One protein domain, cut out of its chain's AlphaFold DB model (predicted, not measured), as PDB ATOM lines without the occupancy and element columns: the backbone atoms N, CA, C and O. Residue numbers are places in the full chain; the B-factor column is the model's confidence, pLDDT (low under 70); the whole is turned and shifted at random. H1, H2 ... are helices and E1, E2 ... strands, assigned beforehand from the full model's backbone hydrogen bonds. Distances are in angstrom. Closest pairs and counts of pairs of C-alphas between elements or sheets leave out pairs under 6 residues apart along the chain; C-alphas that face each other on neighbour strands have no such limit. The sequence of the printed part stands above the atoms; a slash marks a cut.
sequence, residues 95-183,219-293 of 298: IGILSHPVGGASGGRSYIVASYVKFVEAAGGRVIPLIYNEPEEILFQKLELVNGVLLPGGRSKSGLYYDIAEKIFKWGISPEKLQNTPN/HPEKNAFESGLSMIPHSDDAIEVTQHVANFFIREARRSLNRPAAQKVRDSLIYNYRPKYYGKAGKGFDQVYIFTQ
ATOM      1  N   ILE A  95     192.760 167.206 177.396       98.69
ATOM      2  CA  ILE A  95     193.090 168.602 177.109       98.69
ATOM      3  C   ILE A  95     194.583 168.713 176.819       98.69
ATOM      4  O   ILE A  95     195.409 168.255 177.607       98.69
ATOM      5  N   GLY A  96     194.930 169.354 175.707       98.50
ATOM      6  CA  GLY A  96     196.300 169.782 175.445       98.50
ATOM      7  C   GLY A  96     196.603 171.069 176.205       98.50
ATOM      8  O   GLY A  96     195.818 172.010 176.122       98.50
ATOM      9  N   ILE A  97     197.719 171.141 176.928       98.44
ATOM     10  CA  ILE A  97     198.206 172.402 177.515       98.44
ATOM     11  C   ILE A  97     199.546 172.746 176.871       98.44
ATOM     12  O   ILE A  97     200.469 171.934 176.920       98.44
ATOM     13  N   LEU A  98     199.647 173.931 176.262       97.12
ATOM     14  CA  LEU A  98     200.882 174.396 175.623       97.12
ATOM     15  C   LEU A  98     201.916 174.829 176.668       97.12
ATOM     16  O   LEU A  98     201.624 175.649 177.536       97.12
ATOM     17  N   SER A  99     203.134 174.299 176.582       95.25
ATOM     18  CA  SER A  99     204.240 174.717 177.442       95.25
ATOM     19  C   SER A  99     204.820 176.067 177.017       95.25
ATOM     20  O   SER A  99     204.886 176.395 175.835       95.25
ATOM     21  N   HIS A 100     205.283 176.856 177.984       91.06
ATOM     22  CA  HIS A 100     205.858 178.179 177.749       91.06
ATOM     23  C   HIS A 100     207.403 178.135 177.819       91.06
ATOM     24  O   HIS A 100     207.947 177.381 178.633       91.06
ATOM     25  N   PRO A 101     208.151 178.926 177.020       89.69
ATOM     26  CA  PRO A 101     209.613 179.043 177.111       89.69
ATOM     27  C   PRO A 101     210.108 179.542 178.473       89.69
ATOM     28  O   PRO A 101     209.531 180.476 179.043       89.69
ATOM     29  N   VAL A 102     211.224 178.974 178.947       81.94
ATOM     30  CA  VAL A 102     212.009 179.478 180.087       81.94
ATOM     31  C   VAL A 102     213.097 180.431 179.577       81.94
ATOM     32  O   VAL A 102     213.988 180.009 178.851       81.94
ATOM     33  N   GLY A 103     213.072 181.698 180.006       67.44
ATOM     34  CA  GLY A 103     214.181 182.644 179.777       67.44
ATOM     35  C   GLY A 103     214.261 183.283 178.382       67.44
ATOM     36  O   GLY A 103     215.270 183.901 178.063       67.44
ATOM     37  N   GLY A 104     213.211 183.169 177.564       56.81
ATOM     38  CA  GLY A 104     213.243 183.554 176.147       56.81
ATOM     39  C   GLY A 104     213.555 182.359 175.241       56.81
ATOM     40  O   GLY A 104     213.826 181.261 175.717       56.81
ATOM     41  N   ALA A 105     213.466 182.546 173.922       52.19
ATOM     42  CA  ALA A 105     213.475 181.439 172.955       52.19
ATOM     43  C   ALA A 105     214.804 180.650 172.862       52.19
ATOM     44  O   ALA A 105     214.837 179.602 172.225       52.19
ATOM     45  N   SER A 106     215.882 181.134 173.487       51.28
ATOM     46  CA  SER A 106     217.219 180.524 173.489       51.28
ATOM     47  C   SER A 106     217.404 179.400 174.516       51.28
ATOM     48  O   SER A 106     218.342 178.612 174.402       51.28
ATOM     49  N   GLY A 107     216.525 179.287 175.517       56.88
ATOM     50  CA  GLY A 107     216.545 178.174 176.460       56.88
ATOM     51  C   GLY A 107     215.811 176.956 175.895       56.88
ATOM     52  O   GLY A 107     214.592 176.991 175.768       56.88
ATOM     53  N   GLY A 108     216.511 175.839 175.654       75.88
ATOM     54  CA  GLY A 108     215.927 174.538 175.252       75.88
ATOM     55  C   GLY A 108     215.089 173.841 176.345       75.88
ATOM     56  O   GLY A 108     215.116 172.615 176.495       75.88
ATOM     57  N   ARG A 109     214.401 174.632 177.175       87.31
ATOM     58  CA  ARG A 109     213.602 174.235 178.330       87.31
ATOM     59  C   ARG A 109     212.270 174.969 178.286       87.31
ATOM     60  O   ARG A 109     212.227 176.193 178.178       87.31
ATOM     61  N   SER A 110     211.191 174.218 178.447       92.00
ATOM     62  CA  SER A 110     209.838 174.757 178.544       92.00
ATOM     63  C   SER A 110     209.191 174.354 179.864       92.00
ATOM     64  O   SER A 110     209.728 173.524 180.606       92.00
ATOM     65  N   TYR A 111     208.054 174.962 180.189       93.50
ATOM     66  CA  TYR A 111     207.338 174.656 181.419       93.50
ATOM     67  C   TYR A 111     205.819 174.742 181.286       93.50
ATOM     68  O   TYR A 111     205.296 175.480 180.457       93.50
ATOM     69  N   ILE A 112     205.118 174.003 182.145       96.12
ATOM     70  CA  ILE A 112     203.680 174.155 182.394       96.12
ATOM     71  C   ILE A 112     203.504 174.363 183.895       96.12
ATOM     72  O   ILE A 112     204.030 173.600 184.708       96.12
ATOM     73  N   VAL A 113     202.771 175.406 184.270       95.38
ATOM     74  CA  VAL A 113     202.427 175.665 185.671       95.38
ATOM     75  C   VAL A 113     201.401 174.631 186.132       95.38
ATOM     76  O   VAL A 113     200.427 174.366 185.427       95.38
ATOM     77  N   ALA A 114     201.604 174.037 187.309       97.25
ATOM     78  CA  ALA A 114     200.750 172.955 187.790       97.25
ATOM     79  C   ALA A 114     199.309 173.400 188.094       97.25
ATOM     80  O   ALA A 114     198.412 172.564 188.048       97.25
ATOM     81  N   SER A 115     199.056 174.685 188.357       97.44
ATOM     82  CA  SER A 115     197.699 175.225 188.521       97.44
ATOM     83  C   SER A 115     196.818 175.034 187.285       97.44
ATOM     84  O   SER A 115     195.677 174.614 187.440       97.44
ATOM     85  N   TYR A 116     197.338 175.203 186.061       98.44
ATOM     86  CA  TYR A 116     196.577 174.893 184.838       98.44
ATOM     87  C   TYR A 116     196.236 173.400 184.705       98.44
ATOM     88  O   TYR A 116     195.189 173.051 184.160       98.44
ATOM     89  N   VAL A 117     197.101 172.513 185.214       98.56
ATOM     90  CA  VAL A 117     196.847 171.063 185.238       98.56
ATOM     91  C   VAL A 117     195.740 170.745 186.244       98.56
ATOM     92  O   VAL A 117     194.716 170.182 185.862       98.56
ATOM     93  N   LYS A 118     195.888 171.211 187.491       98.50
ATOM     94  CA  LYS A 118     194.890 171.063 188.566       98.50
ATOM     95  C   LYS A 118     193.522 171.627 188.164       98.50
ATOM     96  O   LYS A 118     192.504 170.997 188.417       98.50
ATOM     97  N   PHE A 119     193.503 172.766 187.469       98.50
ATOM     98  CA  PHE A 119     192.303 173.396 186.915       98.50
ATOM     99  C   PHE A 119     191.548 172.491 185.928       98.50
ATOM    100  O   PHE A 119     190.330 172.359 186.025       98.50
ATOM    101  N   VAL A 120     192.250 171.816 185.010       98.69
ATOM    102  CA  VAL A 120     191.631 170.839 184.094       98.69
ATOM    103  C   VAL A 120     191.124 169.603 184.845       98.69
ATOM    104  O   VAL A 120     190.034 169.098 184.559       98.69
ATOM    105  N   GLU A 121     191.902 169.110 185.806       98.56
ATOM    106  CA  GLU A 121     191.606 167.877 186.544       98.56
ATOM    107  C   GLU A 121     190.431 168.033 187.513       98.56
ATOM    108  O   GLU A 121     189.584 167.141 187.589       98.56
ATOM    109  N   ALA A 122     190.295 169.194 188.161       98.06
ATOM    110  CA  ALA A 122     189.189 169.522 189.063       98.06
ATOM    111  C   ALA A 122     187.801 169.475 188.388       98.06
ATOM    112  O   ALA A 122     186.787 169.311 189.063       98.06
ATOM    113  N   ALA A 123     187.730 169.573 187.057       98.12
ATOM    114  CA  ALA A 123     186.497 169.423 186.274       98.12
ATOM    115  C   ALA A 123     186.365 168.055 185.556       98.12
ATOM    116  O   ALA A 123     185.444 167.837 184.752       98.12
ATOM    117  N   GLY A 124     187.268 167.113 185.851       97.62
ATOM    118  CA  GLY A 124     187.279 165.755 185.303       97.62
ATOM    119  C   GLY A 124     187.890 165.635 183.902       97.62
ATOM    120  O   GLY A 124     187.524 164.723 183.156       97.62
ATOM    121  N   GLY A 125     188.771 166.561 183.516       98.06
ATOM    122  CA  GLY A 125     189.636 166.413 182.344       98.06
ATOM    123  C   GLY A 125     190.931 165.658 182.665       98.06
ATOM    124  O   GLY A 125     191.278 165.445 183.824       98.06
ATOM    125  N   ARG A 126     191.668 165.260 181.624       98.44
ATOM    126  CA  ARG A 126     193.043 164.728 181.717       98.44
ATOM    127  C   ARG A 126     193.959 165.555 180.825       98.44
ATOM    128  O   ARG A 126     193.509 165.984 179.767       98.44
ATOM    129  N   VAL A 127     195.222 165.751 181.196       98.75
ATOM    130  CA  VAL A 127     196.141 166.633 180.451       98.75
ATOM    131  C   VAL A 127     197.178 165.861 179.633       98.75
ATOM    132  O   VAL A 127     197.802 164.932 180.144       98.75
ATOM    133  N   ILE A 128     197.414 166.311 178.397       98.62
ATOM    134  CA  ILE A 128     198.617 166.027 177.596       98.62
ATOM    135  C   ILE A 128     199.443 167.329 177.491       98.62
ATOM    136  O   ILE A 128     198.890 168.362 177.101       98.62
ATOM    137  N   PRO A 129     200.752 167.326 177.812       98.19
ATOM    138  CA  PRO A 129     201.622 168.470 177.570       98.19
ATOM    139  C   PRO A 129     201.984 168.580 176.081       98.19
ATOM    140  O   PRO A 129     202.622 167.690 175.504       98.19
ATOM    141  N   LEU A 130     201.609 169.703 175.471       97.31
ATOM    142  CA  LEU A 130     202.045 170.113 174.136       97.31
ATOM    143  C   LEU A 130     203.336 170.920 174.314       97.31
ATOM    144  O   LEU A 130     203.315 171.979 174.942       97.31
ATOM    145  N   ILE A 131     204.474 170.410 173.846       95.00
ATOM    146  CA  ILE A 131     205.781 171.008 174.141       95.00
ATOM    147  C   ILE A 131     206.139 171.955 172.995       95.00
ATOM    148  O   ILE A 131     206.423 171.494 171.899       95.00
ATOM    149  N   TYR A 132     206.149 173.276 173.220       92.44
ATOM    150  CA  TYR A 132     206.229 174.250 172.111       92.44
ATOM    151  C   TYR A 132     207.487 174.126 171.224       92.44
ATOM    152  O   TYR A 132     207.502 174.648 170.117       92.44
ATOM    153  N   ASN A 133     208.551 173.488 171.722       90.56
ATOM    154  CA  ASN A 133     209.825 173.284 171.030       90.56
ATOM    155  C   ASN A 133     210.131 171.805 170.712       90.56
ATOM    156  O   ASN A 133     211.300 171.434 170.560       90.56
ATOM    157  N   GLU A 134     209.104 170.951 170.656       91.06
ATOM    158  CA  GLU A 134     209.202 169.630 170.024       91.06
ATOM    159  C   GLU A 134     209.011 169.730 168.497       91.06
ATOM    160  O   GLU A 134     208.506 170.751 168.026       91.06
ATOM    161  N   PRO A 135     209.427 168.723 167.702       93.00
ATOM    162  CA  PRO A 135     209.161 168.706 166.264       93.00
ATOM    163  C   PRO A 135     207.662 168.838 165.992       93.00
ATOM    164  O   PRO A 135     206.849 168.226 166.696       93.00
ATOM    165  N   GLU A 136     207.287 169.626 164.985       92.06
ATOM    166  CA  GLU A 136     205.880 169.955 164.737       92.06
ATOM    167  C   GLU A 136     205.048 168.696 164.481       92.06
ATOM    168  O   GLU A 136     203.934 168.586 164.982       92.06
ATOM    169  N   GLU A 137     205.613 167.694 163.814       93.00
ATOM    170  CA  GLU A 137     204.975 166.404 163.547       93.00
ATOM    171  C   GLU A 137     204.531 165.706 164.845       93.00
ATOM    172  O   GLU A 137     203.438 165.147 164.907       93.00
ATOM    173  N   ILE A 138     205.347 165.781 165.903       93.88
ATOM    174  CA  ILE A 138     205.042 165.200 167.219       93.88
ATOM    175  C   ILE A 138     203.990 166.044 167.950       93.88
ATOM    176  O   ILE A 138     203.065 165.496 168.554       93.88
ATOM    177  N   LEU A 139     204.085 167.375 167.865       94.31
ATOM    178  CA  LEU A 139     203.091 168.291 168.427       94.31
ATOM    179  C   LEU A 139     201.703 168.062 167.795       94.31
ATOM    180  O   LEU A 139     200.710 167.933 168.511       94.31
ATOM    181  N   PHE A 140     201.625 167.965 166.465       93.19
ATOM    182  CA  PHE A 140     200.375 167.727 165.741       93.19
ATOM    183  C   PHE A 140     199.815 166.321 166.002       93.19
ATOM    184  O   PHE A 140     198.615 166.197 166.244       93.19
ATOM    185  N   GLN A 141     200.659 165.285 166.103       94.75
ATOM    186  CA  GLN A 141     200.223 163.958 166.565       94.75
ATOM    187  C   GLN A 141     199.602 163.995 167.971       94.75
ATOM    188  O   GLN A 141     198.649 163.267 168.238       94.75
ATOM    189  N   LYS A 142     200.087 164.854 168.879       96.62
ATOM    190  CA  LYS A 142     199.441 165.057 170.188       96.62
ATOM    191  C   LYS A 142     198.124 165.823 170.088       96.62
ATOM    192  O   LYS A 142     197.218 165.526 170.862       96.62
ATOM    193  N   LEU A 143     197.975 166.772 169.157       95.50
ATOM    194  CA  LEU A 143     196.699 167.470 168.930       95.50
ATOM    195  C   LEU A 143     195.594 166.508 168.462       95.50
ATOM    196  O   LEU A 143     194.450 166.618 168.902       95.50
ATOM    197  N   GLU A 144     195.937 165.483 167.679       95.31
ATOM    198  CA  GLU A 144     195.015 164.388 167.339       95.31
ATOM    199  C   GLU A 144     194.563 163.565 168.562       95.31
ATOM    200  O   GLU A 144     193.563 162.848 168.492       95.31
ATOM    201  N   LEU A 145     195.244 163.672 169.710       97.06
ATOM    202  CA  LEU A 145     194.893 162.977 170.953       97.06
ATOM    203  C   LEU A 145     194.039 163.811 171.923       97.06
ATOM    204  O   LEU A 145     193.702 163.305 172.997       97.06
ATOM    205  N   VAL A 146     193.679 165.058 171.587       97.56
ATOM    206  CA  VAL A 146     192.948 165.956 172.500       97.56
ATOM    207  C   VAL A 146     191.542 166.321 172.019       97.56
ATOM    208  O   VAL A 146     191.201 166.281 170.838       97.56
ATOM    209  N   ASN A 147     190.693 166.673 172.979       97.56
ATOM    210  CA  ASN A 147     189.319 167.137 172.800       97.56
ATOM    211  C   ASN A 147     189.181 168.662 172.938       97.56
ATOM    212  O   ASN A 147     188.139 169.213 172.595       97.56
ATOM    213  N   GLY A 148     190.219 169.329 173.441       96.81
ATOM    214  CA  GLY A 148     190.329 170.778 173.572       96.81
ATOM    215  C   GLY A 148     191.772 171.174 173.888       96.81
ATOM    216  O   GLY A 148     192.582 170.324 174.261       96.81
ATOM    217  N   VAL A 149     192.097 172.458 173.741       97.44
ATOM    218  CA  VAL A 149     193.430 172.999 174.039       97.44
ATOM    219  C   VAL A 149     193.305 174.223 174.939       97.44
ATOM    220  O   VAL A 149     192.427 175.058 174.733       97.44
ATOM    221  N   LEU A 150     194.194 174.325 175.924       96.88
ATOM    222  CA  LEU A 150     194.386 175.489 176.777       96.88
ATOM    223  C   LEU A 150     195.735 176.129 176.419       96.88
ATOM    224  O   LEU A 150     196.789 175.496 176.527       96.88
ATOM    225  N   LEU A 151     195.690 177.391 175.991       94.81
ATOM    226  CA  LEU A 151     196.867 178.232 175.778       94.81
ATOM    227  C   LEU A 151     197.071 179.078 177.047       94.81
ATOM    228  O   LEU A 151     196.250 179.961 177.304       94.81
ATOM    229  N   PRO A 152     198.076 178.785 177.891       92.31
ATOM    230  CA  PRO A 152     198.224 179.460 179.176       92.31
ATOM    231  C   PRO A 152     198.748 180.891 179.020       92.31
ATOM    232  O   PRO A 152     199.374 181.255 178.023       92.31
ATOM    233  N   GLY A 153     198.531 181.703 180.057       83.00
ATOM    234  CA  GLY A 153     199.110 183.039 180.146       83.00
ATOM    235  C   GLY A 153     200.639 183.009 180.250       83.00
ATOM    236  O   GLY A 153     201.235 182.064 180.768       83.00
ATOM    237  N   GLY A 154     201.282 184.080 179.789       79.75
ATOM    238  CA  GLY A 154     202.735 184.189 179.771       79.75
ATOM    239  C   GLY A 154     203.228 185.534 179.243       79.75
ATOM    240  O   GLY A 154     202.445 186.455 179.012       79.75
ATOM    241  N   ARG A 155     204.550 185.668 179.089       71.12
ATOM    242  CA  ARG A 155     205.203 186.923 178.660       71.12
ATOM    243  C   ARG A 155     205.726 186.906 177.219       71.12
ATOM    244  O   ARG A 155     206.155 187.957 176.749       71.12
ATOM    245  N   SER A 156     205.710 185.765 176.524       72.44
ATOM    246  CA  SER A 156     206.209 185.699 175.143       72.44
ATOM    247  C   SER A 156     205.203 186.323 174.176       72.44
ATOM    248  O   SER A 156     204.051 185.902 174.128       72.44
ATOM    249  N   LYS A 157     205.644 187.325 173.408       71.94
ATOM    250  CA  LYS A 157     204.832 188.033 172.398       71.94
ATOM    251  C   LYS A 157     205.320 187.814 170.959       71.94
ATOM    252  O   LYS A 157     204.788 188.420 170.039       71.94
ATOM    253  N   SER A 158     206.362 187.005 170.782       78.00
ATOM    254  CA  SER A 158     207.021 186.721 169.506       78.00
ATOM    255  C   SER A 158     207.871 185.445 169.608       78.00
ATOM    256  O   SER A 158     208.051 184.899 170.705       78.00
ATOM    257  N   GLY A 159     208.395 184.992 168.464       85.50
ATOM    258  CA  GLY A 159     209.244 183.804 168.333       85.50
ATOM    259  C   GLY A 159     208.466 182.488 168.411       85.50
ATOM    260  O   GLY A 159     207.251 182.494 168.594       85.50
ATOM    261  N   LEU A 160     209.191 181.364 168.358       87.69
ATOM    262  CA  LEU A 160     208.645 180.011 168.152       87.69
ATOM    263  C   LEU A 160     207.398 179.668 168.988       87.69
ATOM    264  O   LEU A 160     206.475 179.046 168.478       87.69
ATOM    265  N   TYR A 161     207.330 180.084 170.258       89.06
ATOM    266  CA  TYR A 161     206.134 179.874 171.088       89.06
ATOM    267  C   TYR A 161     204.871 180.506 170.482       89.06
ATOM    268  O   TYR A 161     203.812 179.883 170.478       89.06
ATOM    269  N   TYR A 162     204.982 181.740 169.986       87.31
ATOM    270  CA  TYR A 162     203.879 182.463 169.366       87.31
ATOM    271  C   TYR A 162     203.486 181.814 168.035       87.31
ATOM    272  O   TYR A 162     202.306 181.553 167.816       87.31
ATOM    273  N   ASP A 163     204.471 181.459 167.207       89.94
ATOM    274  CA  ASP A 163     204.251 180.803 165.911       89.94
ATOM    275  C   ASP A 163     203.519 179.458 166.085       89.94
ATOM    276  O   ASP A 163     202.576 179.140 165.357       89.94
ATOM    277  N   ILE A 164     203.904 178.682 167.104       91.06
ATOM    278  CA  ILE A 164     203.277 177.405 167.460       91.06
ATOM    279  C   ILE A 164     201.881 177.608 168.065       91.06
ATOM    280  O   ILE A 164     200.951 176.884 167.704       91.06
ATOM    281  N   ALA A 165     201.682 178.609 168.928       90.75
ATOM    282  CA  ALA A 165     200.358 178.951 169.450       90.75
ATOM    283  C   ALA A 165     199.390 179.380 168.328       90.75
ATOM    284  O   ALA A 165     198.230 178.964 168.321       90.75
ATOM    285  N   GLU A 166     199.869 180.146 167.343       87.62
ATOM    286  CA  GLU A 166     199.103 180.530 166.155       87.62
ATOM    287  C   GLU A 166     198.776 179.317 165.268       87.62
ATOM    288  O   GLU A 166     197.637 179.172 164.818       87.62
ATOM    289  N   LYS A 167     199.733 178.401 165.060       89.56
ATOM    290  CA  LYS A 167     199.508 177.129 164.348       89.56
ATOM    291  C   LYS A 167     198.456 176.257 165.040       89.56
ATOM    292  O   LYS A 167     197.547 175.771 164.371       89.56
ATOM    293  N   ILE A 168     198.514 176.118 166.365       89.56
ATOM    294  CA  ILE A 168     197.506 175.405 167.172       89.56
ATOM    295  C   ILE A 168     196.124 176.065 167.035       89.56
ATOM    296  O   ILE A 168     195.120 175.376 166.845       89.56
ATOM    297  N   PHE A 169     196.056 177.397 167.086       86.31
ATOM    298  CA  PHE A 169     194.805 178.140 166.923       86.31
ATOM    299  C   PHE A 169     194.188 177.935 165.526       86.31
ATOM    300  O   PHE A 169     192.994 177.655 165.413       86.31
ATOM    301  N   LYS A 170     195.011 177.979 164.468       81.25
ATOM    302  CA  LYS A 170     194.618 177.664 163.080       81.25
ATOM    303  C   LYS A 170     194.264 176.189 162.863       81.25
ATOM    304  O   LYS A 170     193.462 175.882 161.990       81.25
ATOM    305  N   TRP A 171     194.811 175.267 163.652       80.94
ATOM    306  CA  TRP A 171     194.396 173.862 163.618       80.94
ATOM    307  C   TRP A 171     192.982 173.689 164.190       80.94
ATOM    308  O   TRP A 171     192.143 173.021 163.590       80.94
ATOM    309  N   GLY A 172     192.671 174.378 165.294       73.88
ATOM    310  CA  GLY A 172     191.310 174.447 165.840       73.88
ATOM    311  C   GLY A 172     190.314 175.215 164.956       73.88
ATOM    312  O   GLY A 172     189.103 175.024 165.086       73.88
ATOM    313  N   ILE A 173     190.802 176.077 164.053       70.31
ATOM    314  CA  ILE A 173     189.994 176.878 163.127       70.31
ATOM    315  C   ILE A 173     190.635 176.899 161.729       70.31
ATOM    316  O   ILE A 173     191.429 177.786 161.423       70.31
ATOM    317  N   SER A 174     190.165 176.018 160.836       59.44
ATOM    318  CA  SER A 174     189.603 176.505 159.565       59.44
ATOM    319  C   SER A 174     190.368 177.659 158.886       59.44
ATOM    320  O   SER A 174     189.875 178.775 159.025       59.44
ATOM    321  N   PRO A 175     191.507 177.490 158.178       51.62
ATOM    322  CA  PRO A 175     192.227 178.631 157.597       51.62
ATOM    323  C   PRO A 175     191.340 179.549 156.737       51.62
ATOM    324  O   PRO A 175     191.356 180.764 156.920       51.62
ATOM    325  N   GLU A 176     190.474 178.962 155.908       59.44
ATOM    326  CA  GLU A 176     189.394 179.644 155.176       59.44
ATOM    327  C   GLU A 176     188.451 180.429 156.113       59.44
ATOM    328  O   GLU A 176     188.164 181.604 155.899       59.44
ATOM    329  N   LYS A 177     187.982 179.798 157.195       60.91
ATOM    330  CA  LYS A 177     187.064 180.393 158.180       60.91
ATOM    331  C   LYS A 177     187.692 181.542 158.974       60.91
ATOM    332  O   LYS A 177     186.986 182.489 159.331       60.91
ATOM    333  N   LEU A 178     188.993 181.462 159.248       59.84
ATOM    334  CA  LEU A 178     189.758 182.516 159.907       59.84
ATOM    335  C   LEU A 178     189.962 183.706 158.959       59.84
ATOM    336  O   LEU A 178     189.648 184.832 159.336       59.84
ATOM    337  N   GLN A 179     190.388 183.456 157.715       58.59
ATOM    338  CA  GLN A 179     190.531 184.486 156.675       58.59
ATOM    339  C   GLN A 179     189.202 185.207 156.392       58.59
ATOM    340  O   GLN A 179     189.166 186.432 156.302       58.59
ATOM    341  N   ASN A 180     188.090 184.467 156.365       61.47
ATOM    342  CA  ASN A 180     186.743 185.012 156.180       61.47
ATOM    343  C   ASN A 180     186.175 185.753 157.415       61.47
ATOM    344  O   ASN A 180     185.044 186.241 157.364       61.47
ATOM    345  N   THR A 181     186.932 185.885 158.517       63.38
ATOM    346  CA  THR A 181     186.521 186.660 159.704       63.38
ATOM    347  C   THR A 181     187.553 187.746 160.071       63.38
ATOM    348  O   THR A 181     188.180 187.670 161.126       63.38
ATOM    349  N   PRO A 182     187.726 188.798 159.244       62.22
ATOM    350  CA  PRO A 182     188.862 189.728 159.345       62.22
ATOM    351  C   PRO A 182     188.877 190.639 160.587       62.22
ATOM    352  O   PRO A 182     189.924 191.182 160.925       62.22
ATOM    353  N   ASN A 183     187.746 190.816 161.283       73.62
ATOM    354  CA  ASN A 183     187.636 191.742 162.418       73.62
ATOM    355  C   ASN A 183     187.352 190.998 163.729       73.62
ATOM    356  O   ASN A 183     186.359 190.275 163.831       73.62
ATOM    357  N   HIS A 219     193.210 185.205 185.390       93.94
ATOM    358  CA  HIS A 219     193.781 183.887 185.662       93.94
ATOM    359  C   HIS A 219     192.837 183.028 186.527       93.94
ATOM    360  O   HIS A 219     192.979 183.033 187.754       93.94
ATOM    361  N   PRO A 220     191.860 182.307 185.938       94.62
ATOM    362  CA  PRO A 220     190.904 181.499 186.696       94.62
ATOM    363  C   PRO A 220     191.561 180.341 187.456       94.62
ATOM    364  O   PRO A 220     190.957 179.816 188.382       94.62
ATOM    365  N   GLU A 221     192.780 179.928 187.102       96.31
ATOM    366  CA  GLU A 221     193.492 178.836 187.765       96.31
ATOM    367  C   GLU A 221     194.075 179.223 189.133       96.31
ATOM    368  O   GLU A 221     194.362 178.347 189.946       96.31
ATOM    369  N   LYS A 222     194.292 180.519 189.395       94.69
ATOM    370  CA  LYS A 222     195.094 180.955 190.550       94.69
ATOM    371  C   LYS A 222     194.374 180.816 191.878       94.69
ATOM    372  O   LYS A 222     194.980 180.318 192.822       94.69
ATOM    373  N   ASN A 223     193.100 181.198 191.925       96.06
ATOM    374  CA  ASN A 223     192.328 181.319 193.165       96.06
ATOM    375  C   ASN A 223     192.368 180.031 194.004       96.06
ATOM    376  O   ASN A 223     192.497 180.098 195.221       96.06
ATOM    377  N   ALA A 224     192.315 178.857 193.365       96.19
ATOM    378  CA  ALA A 224     192.326 177.566 194.057       96.19
ATOM    379  C   ALA A 224     193.704 176.881 194.154       96.19
ATOM    380  O   ALA A 224     193.840 175.920 194.911       96.19
ATOM    381  N   PHE A 225     194.713 177.307 193.380       96.06
ATOM    382  CA  PHE A 225     195.914 176.485 193.147       96.06
ATOM    383  C   PHE A 225     197.268 177.207 193.227       96.06
ATOM    384  O   PHE A 225     198.288 176.533 193.058       96.06
ATOM    385  N   GLU A 226     197.303 178.522 193.465       93.62
ATOM    386  CA  GLU A 226     198.536 179.308 193.633       93.62
ATOM    387  C   GLU A 226     198.416 180.257 194.835       93.62
ATOM    388  O   GLU A 226     197.639 181.205 194.782       93.62
ATOM    389  N   SER A 227     199.219 180.064 195.881       88.25
ATOM    390  CA  SER A 227     199.211 180.900 197.099       88.25
ATOM    391  C   SER A 227     200.426 181.833 197.212       88.25
ATOM    392  O   SER A 227     200.577 182.564 198.189       88.25
ATOM    393  N   GLY A 228     201.297 181.850 196.199       81.00
ATOM    394  CA  GLY A 228     202.550 182.614 196.183       81.00
ATOM    395  C   GLY A 228     202.441 184.145 196.073       81.00
ATOM    396  O   GLY A 228     203.475 184.785 195.908       81.00
ATOM    397  N   LEU A 229     201.244 184.748 196.102       83.31
ATOM    398  CA  LEU A 229     201.038 186.208 196.108       83.31
ATOM    399  C   LEU A 229     199.762 186.579 196.882       83.31
ATOM    400  O   LEU A 229     198.677 186.134 196.524       83.31
ATOM    401  N   SER A 230     199.862 187.497 197.848       85.50
ATOM    402  CA  SER A 230     198.735 187.947 198.692       85.50
ATOM    403  C   SER A 230     197.596 188.670 197.956       85.50
ATOM    404  O   SER A 230     196.540 188.890 198.537       85.50
ATOM    405  N   MET A 231     197.797 189.051 196.689       88.25
ATOM    406  CA  MET A 231     196.760 189.658 195.840       88.25
ATOM    407  C   MET A 231     195.858 188.632 195.134       88.25
ATOM    408  O   MET A 231     194.920 189.031 194.448       88.25
ATOM    409  N   ILE A 232     196.172 187.334 195.219       90.25
ATOM    410  CA  ILE A 232     195.342 186.280 194.625       90.25
ATOM    411  C   ILE A 232     194.111 186.088 195.527       90.25
ATOM    412  O   ILE A 232     194.274 185.894 196.733       90.25
ATOM    413  N   PRO A 233     192.881 186.170 194.991       93.69
ATOM    414  CA  PRO A 233     191.683 186.014 195.802       93.69
ATOM    415  C   PRO A 233     191.475 184.541 196.167       93.69
ATOM    416  O   PRO A 233     191.470 183.671 195.300       93.69
ATOM    417  N   HIS A 234     191.267 184.283 197.459       96.06
ATOM    418  CA  HIS A 234     191.076 182.947 198.036       96.06
ATOM    419  C   HIS A 234     189.750 182.816 198.817       96.06
ATOM    420  O   HIS A 234     189.617 181.929 199.654       96.06
ATOM    421  N   SER A 235     188.779 183.710 198.587       96.69
ATOM    422  CA  SER A 235     187.424 183.580 199.144       96.69
ATOM    423  C   SER A 235     186.650 182.444 198.474       96.69
ATOM    424  O   SER A 235     186.929 182.114 197.320       96.69
ATOM    425  N   ASP A 236     185.640 181.899 199.156       96.69
ATOM    426  CA  ASP A 236     184.802 180.809 198.635       96.69
ATOM    427  C   ASP A 236     184.236 181.129 197.238       96.69
ATOM    428  O   ASP A 236     184.400 180.328 196.319       96.69
ATOM    429  N   ASP A 237     183.712 182.343 197.027       96.62
ATOM    430  CA  ASP A 237     183.253 182.831 195.715       96.62
ATOM    431  C   ASP A 237     184.345 182.742 194.630       96.62
ATOM    432  O   ASP A 237     184.084 182.374 193.482       96.62
ATOM    433  N   ALA A 238     185.595 183.071 194.972       94.62
ATOM    434  CA  ALA A 238     186.716 183.033 194.036       94.62
ATOM    435  C   ALA A 238     187.098 181.589 193.671       94.62
ATOM    436  O   ALA A 238     187.450 181.322 192.516       94.62
ATOM    437  N   ILE A 239     186.988 180.654 194.622       96.88
ATOM    438  CA  ILE A 239     187.145 179.212 194.388       96.88
ATOM    439  C   ILE A 239     185.992 178.676 193.527       96.88
ATOM    440  O   ILE A 239     186.226 177.917 192.581       96.88
ATOM    441  N   GLU A 240     184.755 179.099 193.797       97.06
ATOM    442  CA  GLU A 240     183.583 178.685 193.025       97.06
ATOM    443  C   GLU A 240     183.690 179.157 191.568       97.06
ATOM    444  O   GLU A 240     183.469 178.371 190.644       97.06
ATOM    445  N   VAL A 241     184.138 180.397 191.336       96.06
ATOM    446  CA  VAL A 241     184.446 180.922 189.995       96.06
ATOM    447  C   VAL A 241     185.485 180.054 189.276       96.06
ATOM    448  O   VAL A 241     185.265 179.690 188.118       96.06
ATOM    449  N   THR A 242     186.580 179.657 189.939       97.62
ATOM    450  CA  THR A 242     187.565 178.722 189.364       97.62
ATOM    451  C   THR A 242     186.902 177.417 188.923       97.62
ATOM    452  O   THR A 242     187.079 176.986 187.778       97.62
ATOM    453  N   GLN A 243     186.096 176.807 189.796       97.94
ATOM    454  CA  GLN A 243     185.434 175.537 189.507       97.94
ATOM    455  C   GLN A 243     184.377 175.665 188.396       97.94
ATOM    456  O   GLN A 243     184.259 174.764 187.562       97.94
ATOM    457  N   HIS A 244     183.632 176.773 188.325       97.38
ATOM    458  CA  HIS A 244     182.663 177.033 187.254       97.38
ATOM    459  C   HIS A 244     183.328 177.172 185.888       97.38
ATOM    460  O   HIS A 244     182.869 176.543 184.931       97.38
ATOM    461  N   VAL A 245     184.425 177.931 185.782       97.12
ATOM    462  CA  VAL A 245     185.142 178.091 184.504       97.12
ATOM    463  C   VAL A 245     185.789 176.771 184.069       97.12
ATOM    464  O   VAL A 245     185.692 176.407 182.895       97.12
ATOM    465  N   ALA A 246     186.357 176.002 185.004       97.88
ATOM    466  CA  ALA A 246     186.859 174.655 184.732       97.88
ATOM    467  C   ALA A 246     185.739 173.729 184.216       97.88
ATOM    468  O   ALA A 246     185.862 173.104 183.159       97.88
ATOM    469  N   ASN A 247     184.603 173.690 184.921       97.94
ATOM    470  CA  ASN A 247     183.436 172.888 184.550       97.94
ATOM    471  C   ASN A 247     182.882 173.264 183.171       97.94
ATOM    472  O   ASN A 247     182.514 172.370 182.404       97.94
ATOM    473  N   PHE A 248     182.827 174.558 182.847       96.69
ATOM    474  CA  PHE A 248     182.433 175.061 181.532       96.69
ATOM    475  C   PHE A 248     183.393 174.576 180.438       96.69
ATOM    476  O   PHE A 248     182.952 173.955 179.471       96.69
ATOM    477  N   PHE A 249     184.701 174.781 180.612       96.94
ATOM    478  CA  PHE A 249     185.701 174.405 179.614       96.94
ATOM    479  C   PHE A 249     185.703 172.896 179.331       96.94
ATOM    480  O   PHE A 249     185.658 172.475 178.172       96.94
ATOM    481  N   ILE A 250     185.659 172.063 180.376       97.69
ATOM    482  CA  ILE A 250     185.588 170.610 180.191       97.69
ATOM    483  C   ILE A 250     184.240 170.193 179.587       97.69
ATOM    484  O   ILE A 250     184.214 169.283 178.762       97.69
ATOM    485  N   ARG A 251     183.119 170.857 179.911       96.38
ATOM    486  CA  ARG A 251     181.812 170.598 179.270       96.38
ATOM    487  C   ARG A 251     181.847 170.848 177.760       96.38
ATOM    488  O   ARG A 251     181.310 170.018 177.029       96.38
ATOM    489  N   GLU A 252     182.511 171.904 177.294       95.44
ATOM    490  CA  GLU A 252     182.726 172.120 175.857       95.44
ATOM    491  C   GLU A 252     183.623 171.028 175.253       95.44
ATOM    492  O   GLU A 252     183.265 170.439 174.234       95.44
ATOM    493  N   ALA A 253     184.718 170.644 175.920       96.56
ATOM    494  CA  ALA A 253     185.580 169.555 175.449       96.56
ATOM    495  C   ALA A 253     184.846 168.198 175.344       96.56
ATOM    496  O   ALA A 253     185.111 167.425 174.423       96.56
ATOM    497  N   ARG A 254     183.865 167.910 176.219       96.94
ATOM    498  CA  ARG A 254     183.018 166.699 176.119       96.94
ATOM    499  C   ARG A 254     182.187 166.649 174.824       96.94
ATOM    500  O   ARG A 254     181.782 165.557 174.438       96.94
ATOM    501  N   ARG A 255     181.947 167.782 174.147       95.44
ATOM    502  CA  ARG A 255     181.226 167.859 172.857       95.44
ATOM    503  C   ARG A 255     182.107 167.569 171.640       95.44
ATOM    504  O   ARG A 255     181.581 167.380 170.547       95.44
ATOM    505  N   SER A 256     183.430 167.527 171.807       94.25
ATOM    506  CA  SER A 256     184.356 167.125 170.745       94.25
ATOM    507  C   SER A 256     184.000 165.733 170.221       94.25
ATOM    508  O   SER A 256     183.731 164.820 171.005       94.25
ATOM    509  N   LEU A 257     184.039 165.540 168.900       94.00
ATOM    510  CA  LEU A 257     183.842 164.229 168.269       94.00
ATOM    511  C   LEU A 257     185.095 163.340 168.326       94.00
ATOM    512  O   LEU A 257     185.005 162.156 168.021       94.00
ATOM    513  N   ASN A 258     186.248 163.868 168.755       94.31
ATOM    514  CA  ASN A 258     187.489 163.096 168.801       94.31
ATOM    515  C   ASN A 258     187.413 161.949 169.836       94.31
ATOM    516  O   ASN A 258     186.941 162.136 170.964       94.31
ATOM    517  N   ARG A 259     187.866 160.751 169.454       95.56
ATOM    518  CA  ARG A 259     187.864 159.520 170.268       95.56
ATOM    519  C   ARG A 259     189.240 158.835 170.171       95.56
ATOM    520  O   ARG A 259     189.366 157.805 169.513       95.56
ATOM    521  N   PRO A 260     190.282 159.404 170.798       95.44
ATOM    522  CA  PRO A 260     191.651 158.926 170.640       95.44
ATOM    523  C   PRO A 260     191.879 157.556 171.291       95.44
ATOM    524  O   PRO A 260     191.277 157.216 172.315       95.44
ATOM    525  N   ALA A 261     192.798 156.777 170.714       96.56
ATOM    526  CA  ALA A 261     193.156 155.451 171.209       96.56
ATOM    527  C   ALA A 261     193.670 155.516 172.658       96.56
ATOM    528  O   ALA A 261     194.624 156.234 172.967       96.56
ATOM    529  N   ALA A 262     193.058 154.732 173.551       95.94
ATOM    530  CA  ALA A 262     193.286 154.840 174.992       95.94
ATOM    531  C   ALA A 262     194.753 154.644 175.411       95.94
ATOM    532  O   ALA A 262     195.179 155.270 176.379       95.94
ATOM    533  N   GLN A 263     195.515 153.812 174.691       97.44
ATOM    534  CA  GLN A 263     196.935 153.589 174.966       97.44
ATOM    535  C   GLN A 263     197.777 154.827 174.623       97.44
ATOM    536  O   GLN A 263     198.354 155.409 175.534       97.44
ATOM    537  N   LYS A 264     197.702 155.329 173.375       97.38
ATOM    538  CA  LYS A 264     198.379 156.572 172.947       97.38
ATOM    539  C   LYS A 264     198.116 157.747 173.895       97.38
ATOM    540  O   LYS A 264     199.020 158.531 174.173       97.38
ATOM    541  N   VAL A 265     196.887 157.857 174.418       97.81
ATOM    542  CA  VAL A 265     196.560 158.851 175.450       97.81
ATOM    543  C   VAL A 265     197.395 158.624 176.709       97.81
ATOM    544  O   VAL A 265     198.083 159.556 177.101       97.81
ATOM    545  N   ARG A 266     197.360 157.429 177.331       98.00
ATOM    546  CA  ARG A 266     198.114 157.110 178.569       98.00
ATOM    547  C   ARG A 266     199.600 157.437 178.436       98.00
ATOM    548  O   ARG A 266     200.153 158.073 179.328       98.00
ATOM    549  N   ASP A 267     200.201 157.053 177.316       97.56
ATOM    550  CA  ASP A 267     201.629 157.246 177.043       97.56
ATOM    551  C   ASP A 267     201.994 158.739 176.913       97.56
ATOM    552  O   ASP A 267     203.117 159.146 177.211       97.56
ATOM    553  N   SER A 268     201.012 159.580 176.574       97.88
ATOM    554  CA  SER A 268     201.158 161.032 176.418       97.88
ATOM    555  C   SER A 268     200.716 161.856 177.640       97.88
ATOM    556  O   SER A 268     200.820 163.080 177.600       97.88
ATOM    557  N   LEU A 269     200.175 161.251 178.709       98.38
ATOM    558  CA  LEU A 269     199.595 162.008 179.831       98.38
ATOM    559  C   LEU A 269     200.645 162.751 180.670       98.38
ATOM    560  O   LEU A 269     201.765 162.286 180.881       98.38
ATOM    561  N   ILE A 270     200.221 163.865 181.274       98.25
ATOM    562  CA  ILE A 270     201.017 164.644 182.236       98.25
ATOM    563  C   ILE A 270     201.498 163.814 183.442       98.25
ATOM    564  O   ILE A 270     202.516 164.145 184.042       98.25
ATOM    565  N   TYR A 271     200.816 162.707 183.766       97.94
ATOM    566  CA  TYR A 271     201.187 161.774 184.840       97.94
ATOM    567  C   TYR A 271     202.549 161.099 184.636       97.94
ATOM    568  O   TYR A 271     203.152 160.642 185.604       97.94
ATOM    569  N   ASN A 272     203.064 161.091 183.404       97.44
ATOM    570  CA  ASN A 272     204.402 160.590 183.089       97.44
ATOM    571  C   ASN A 272     205.510 161.596 183.481       97.44
ATOM    572  O   ASN A 272     206.697 161.290 183.383       97.44
ATOM    573  N   TYR A 273     205.136 162.784 183.974       96.25
ATOM    574  CA  TYR A 273     206.028 163.864 184.390       96.25
ATOM    575  C   TYR A 273     205.844 164.189 185.878       96.25
ATOM    576  O   TYR A 273     204.764 164.045 186.448       96.25
ATOM    577  N   ARG A 274     206.907 164.680 186.528       96.06
ATOM    578  CA  ARG A 274     206.881 165.084 187.944       96.06
ATOM    579  C   ARG A 274     207.004 166.609 188.066       96.06
ATOM    580  O   ARG A 274     207.984 167.156 187.552       96.06
ATOM    581  N   PRO A 275     206.071 167.305 188.742       95.56
ATOM    582  CA  PRO A 275     206.216 168.730 189.007       95.56
ATOM    583  C   PRO A 275     207.317 168.965 190.047       95.56
ATOM    584  O   PRO A 275     207.542 168.143 190.938       95.56
ATOM    585  N   LYS A 276     207.994 170.109 189.957       93.31
ATOM    586  CA  LYS A 276     208.952 170.584 190.962       93.31
ATOM    587  C   LYS A 276     208.336 171.728 191.760       93.31
ATOM    588  O   LYS A 276     207.615 172.551 191.199       93.31
ATOM    589  N   TYR A 277     208.620 171.767 193.059       91.88
ATOM    590  CA  TYR A 277     208.194 172.845 193.948       91.88
ATOM    591  C   TYR A 277     209.132 174.052 193.808       91.88
ATOM    592  O   TYR A 277     210.348 173.907 193.931       91.88
ATOM    593  N   TYR A 278     208.552 175.225 193.555       86.06
ATOM    594  CA  TYR A 278     209.248 176.507 193.411       86.06
ATOM    595  C   TYR A 278     208.730 177.582 194.385       86.06
ATOM    596  O   TYR A 278     209.440 178.553 194.641       86.06
ATOM    597  N   GLY A 279     207.565 177.376 195.014       83.44
ATOM    598  CA  GLY A 279     206.917 178.342 195.914       83.44
ATOM    599  C   GLY A 279     207.658 178.678 197.217       83.44
ATOM    600  O   GLY A 279     207.197 179.539 197.961       83.44
ATOM    601  N   LYS A 280     208.818 178.063 197.511       81.06
ATOM    602  CA  LYS A 280     209.562 178.261 198.777       81.06
ATOM    603  C   LYS A 280     209.911 179.731 199.058       81.06
ATOM    604  O   LYS A 280     210.052 180.115 200.213       81.06
ATOM    605  N   ALA A 281     210.059 180.544 198.014       72.50
ATOM    606  CA  ALA A 281     210.363 181.970 198.128       72.50
ATOM    607  C   ALA A 281     209.133 182.866 198.391       72.50
ATOM    608  O   ALA A 281     209.297 184.083 198.458       72.50
ATOM    609  N   GLY A 282     207.916 182.308 198.477       68.56
ATOM    610  CA  GLY A 282     206.676 183.086 198.619       68.56
ATOM    611  C   GLY A 282     206.428 184.041 197.447       68.56
ATOM    612  O   GLY A 282     205.930 185.146 197.644       68.56
ATOM    613  N   LYS A 283     206.879 183.660 196.242       67.06
ATOM    614  CA  LYS A 283     206.797 184.444 195.003       67.06
ATOM    615  C   LYS A 283     206.694 183.509 193.798       67.06
ATOM    616  O   LYS A 283     207.365 182.481 193.754       67.06
ATOM    617  N   GLY A 284     205.959 183.927 192.769       77.12
ATOM    618  CA  GLY A 284     205.902 183.223 191.486       77.12
ATOM    619  C   GLY A 284     204.825 182.140 191.451       77.12
ATOM    620  O   GLY A 284     203.655 182.452 191.656       77.12
ATOM    621  N   PHE A 285     205.221 180.908 191.127       87.12
ATOM    622  CA  PHE A 285     204.329 179.752 191.034       87.12
ATOM    623  C   PHE A 285     204.753 178.665 192.023       87.12
ATOM    624  O   PHE A 285     205.949 178.394 192.166       87.12
ATOM    625  N   ASP A 286     203.790 177.995 192.649       89.44
ATOM    626  CA  ASP A 286     204.067 176.997 193.681       89.44
ATOM    627  C   ASP A 286     204.696 175.728 193.102       89.44
ATOM    628  O   ASP A 286     205.705 175.234 193.611       89.44
ATOM    629  N   GLN A 287     204.131 175.206 192.011       94.69
ATOM    630  CA  GLN A 287     204.575 173.970 191.365       94.69
ATOM    631  C   GLN A 287     204.617 174.110 189.845       94.69
ATOM    632  O   GLN A 287     203.695 174.632 189.219       94.69
ATOM    633  N   VAL A 288     205.683 173.588 189.234       94.19
ATOM    634  CA  VAL A 288     205.922 173.706 187.791       94.19
ATOM    635  C   VAL A 288     206.450 172.390 187.219       94.19
ATOM    636  O   VAL A 288     207.415 171.816 187.728       94.19
ATOM    637  N   TYR A 289     205.840 171.927 186.130       95.75
ATOM    638  CA  TYR A 289     206.375 170.868 185.277       95.75
ATOM    639  C   TYR A 289     207.434 171.471 184.357       95.75
ATOM    640  O   TYR A 289     207.147 172.425 183.637       95.75
ATOM    641  N   ILE A 290     208.653 170.931 184.386       93.38
ATOM    642  CA  ILE A 290     209.770 171.379 183.546       93.38
ATOM    643  C   ILE A 290     210.045 170.320 182.485       93.38
ATOM    644  O   ILE A 290     210.316 169.169 182.823       93.38
ATOM    645  N   PHE A 291     210.069 170.739 181.225       92.25
ATOM    646  CA  PHE A 291     210.441 169.907 180.087       92.25
ATOM    647  C   PHE A 291     211.810 170.364 179.575       92.25
ATOM    648  O   PHE A 291     212.048 171.555 179.369       92.25
ATOM    649  N   THR A 292     212.730 169.424 179.394       87.00
ATOM    650  CA  THR A 292     214.049 169.636 178.784       87.00
ATOM    651  C   THR A 292     214.071 168.933 177.431       87.00
ATOM    652  O   THR A 292     213.479 167.864 177.286       87.00
ATOM    653  N   GLN A 293     214.787 169.474 176.443       68.56
ATOM    654  CA  GLN A 293     214.874 168.899 175.090       68.56
ATOM    655  C   GLN A 293     215.719 167.602 175.007       68.56
ATOM    656  O   GLN A 293     216.434 167.362 174.039       68.56
TER     657      GLN A 293
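This is residues 95 to 183 and 219 to 293 of the 298 residues of the protein "Folate gamma-glutamyl hydrolase" of Gossypium barbadense (UniProt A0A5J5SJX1). What does the model look like? A small parallel sheet, E3 E1 E4, is the core, with H1 over one face, H2 and H3 over the other, H7 packed on E3 and the end of long H6 at E4; a two-stranded antiparallel ribbon, E2 and E5, makes a second small sheet. What is its make-up? The 164 printed residues, of mixed class, include seven named helices and five named strands, in the order E1 E2 H1 E3 H2 E4 H3 H4 H5 H6 H7 E5. How large is it? It is compact and rounded, with a radius of gyration of the C-alphas of 16.2 A and spans of 45 by 41 by 37 A.

Where does the first half run? E1, residues 95 to 98, begins with C-alpha 95 at (193.090, 168.602, 177.109). Then come E2, 109 to 113, H1, 114 to 121, E3, 126 to 130, H2, 136 to 143, E4, 148 to 150, H3, 160 to 172 and 18.4 A long, and H4, 175 to 179. What follows the cut? H5 is residues 222 to 225, H6 236 to 253 and 25.8 A long, H7 262 to 268, and E5 287 to 292, 16.3 A long, ending with C-alpha 292 at (214.049, 169.636, 178.784).

How are the strands paired? E1 is parallel to E3, with N 95 and O 126 at 2.8 A, and to E4, with N 150 and O 96 at 2.8 A. E2 and E5 are antiparallel, with N 289 and O 112 at 2.8 A. Which helices are on the sheet E3 E1 E4? H1, at a height of 8.6 A, and H2, at 9.7 A, are on opposite faces; E3, H2 and E4 form a split strand-helix-strand unit, E1 lying between its two strands, with a right-handed crossover. H3 and H7 are on the sheet too, Ile 128 and Ser 268 being the closest C-alphas of E3 and H7 at 5.7 A, while H6 only grazes it with residues 249 to 253. Which helices meet? With residues 242 to 250 alone H6 touches H1, the closest C-alphas being those of Phe 119 and Ala 246, 6.0 A apart, at a steep tilt of 63 degrees; H5 touches both. H4 is close to H3 but not clearly touching, the closest C-alphas being those of Lys 170 and Leu 178, 7.6 A apart. Are the helix backbones well formed? Every O i to N i+4 pair is within hydrogen-bond range in H1, H2, H3, H4, H6 and H7; H5 is too short for one.

Is the printed part whole? Residues 184 to 218 are not printed, and C-alphas 183 and 219 are 25.3 A apart across the cut. Which link is long? H7 to E5 is a long link of 18 residues. Where is confidence low? Residues 103 to 107, 174 to 182, 282 to 283 and 293 have pLDDT under 70; the mean of the printed part is 89.2.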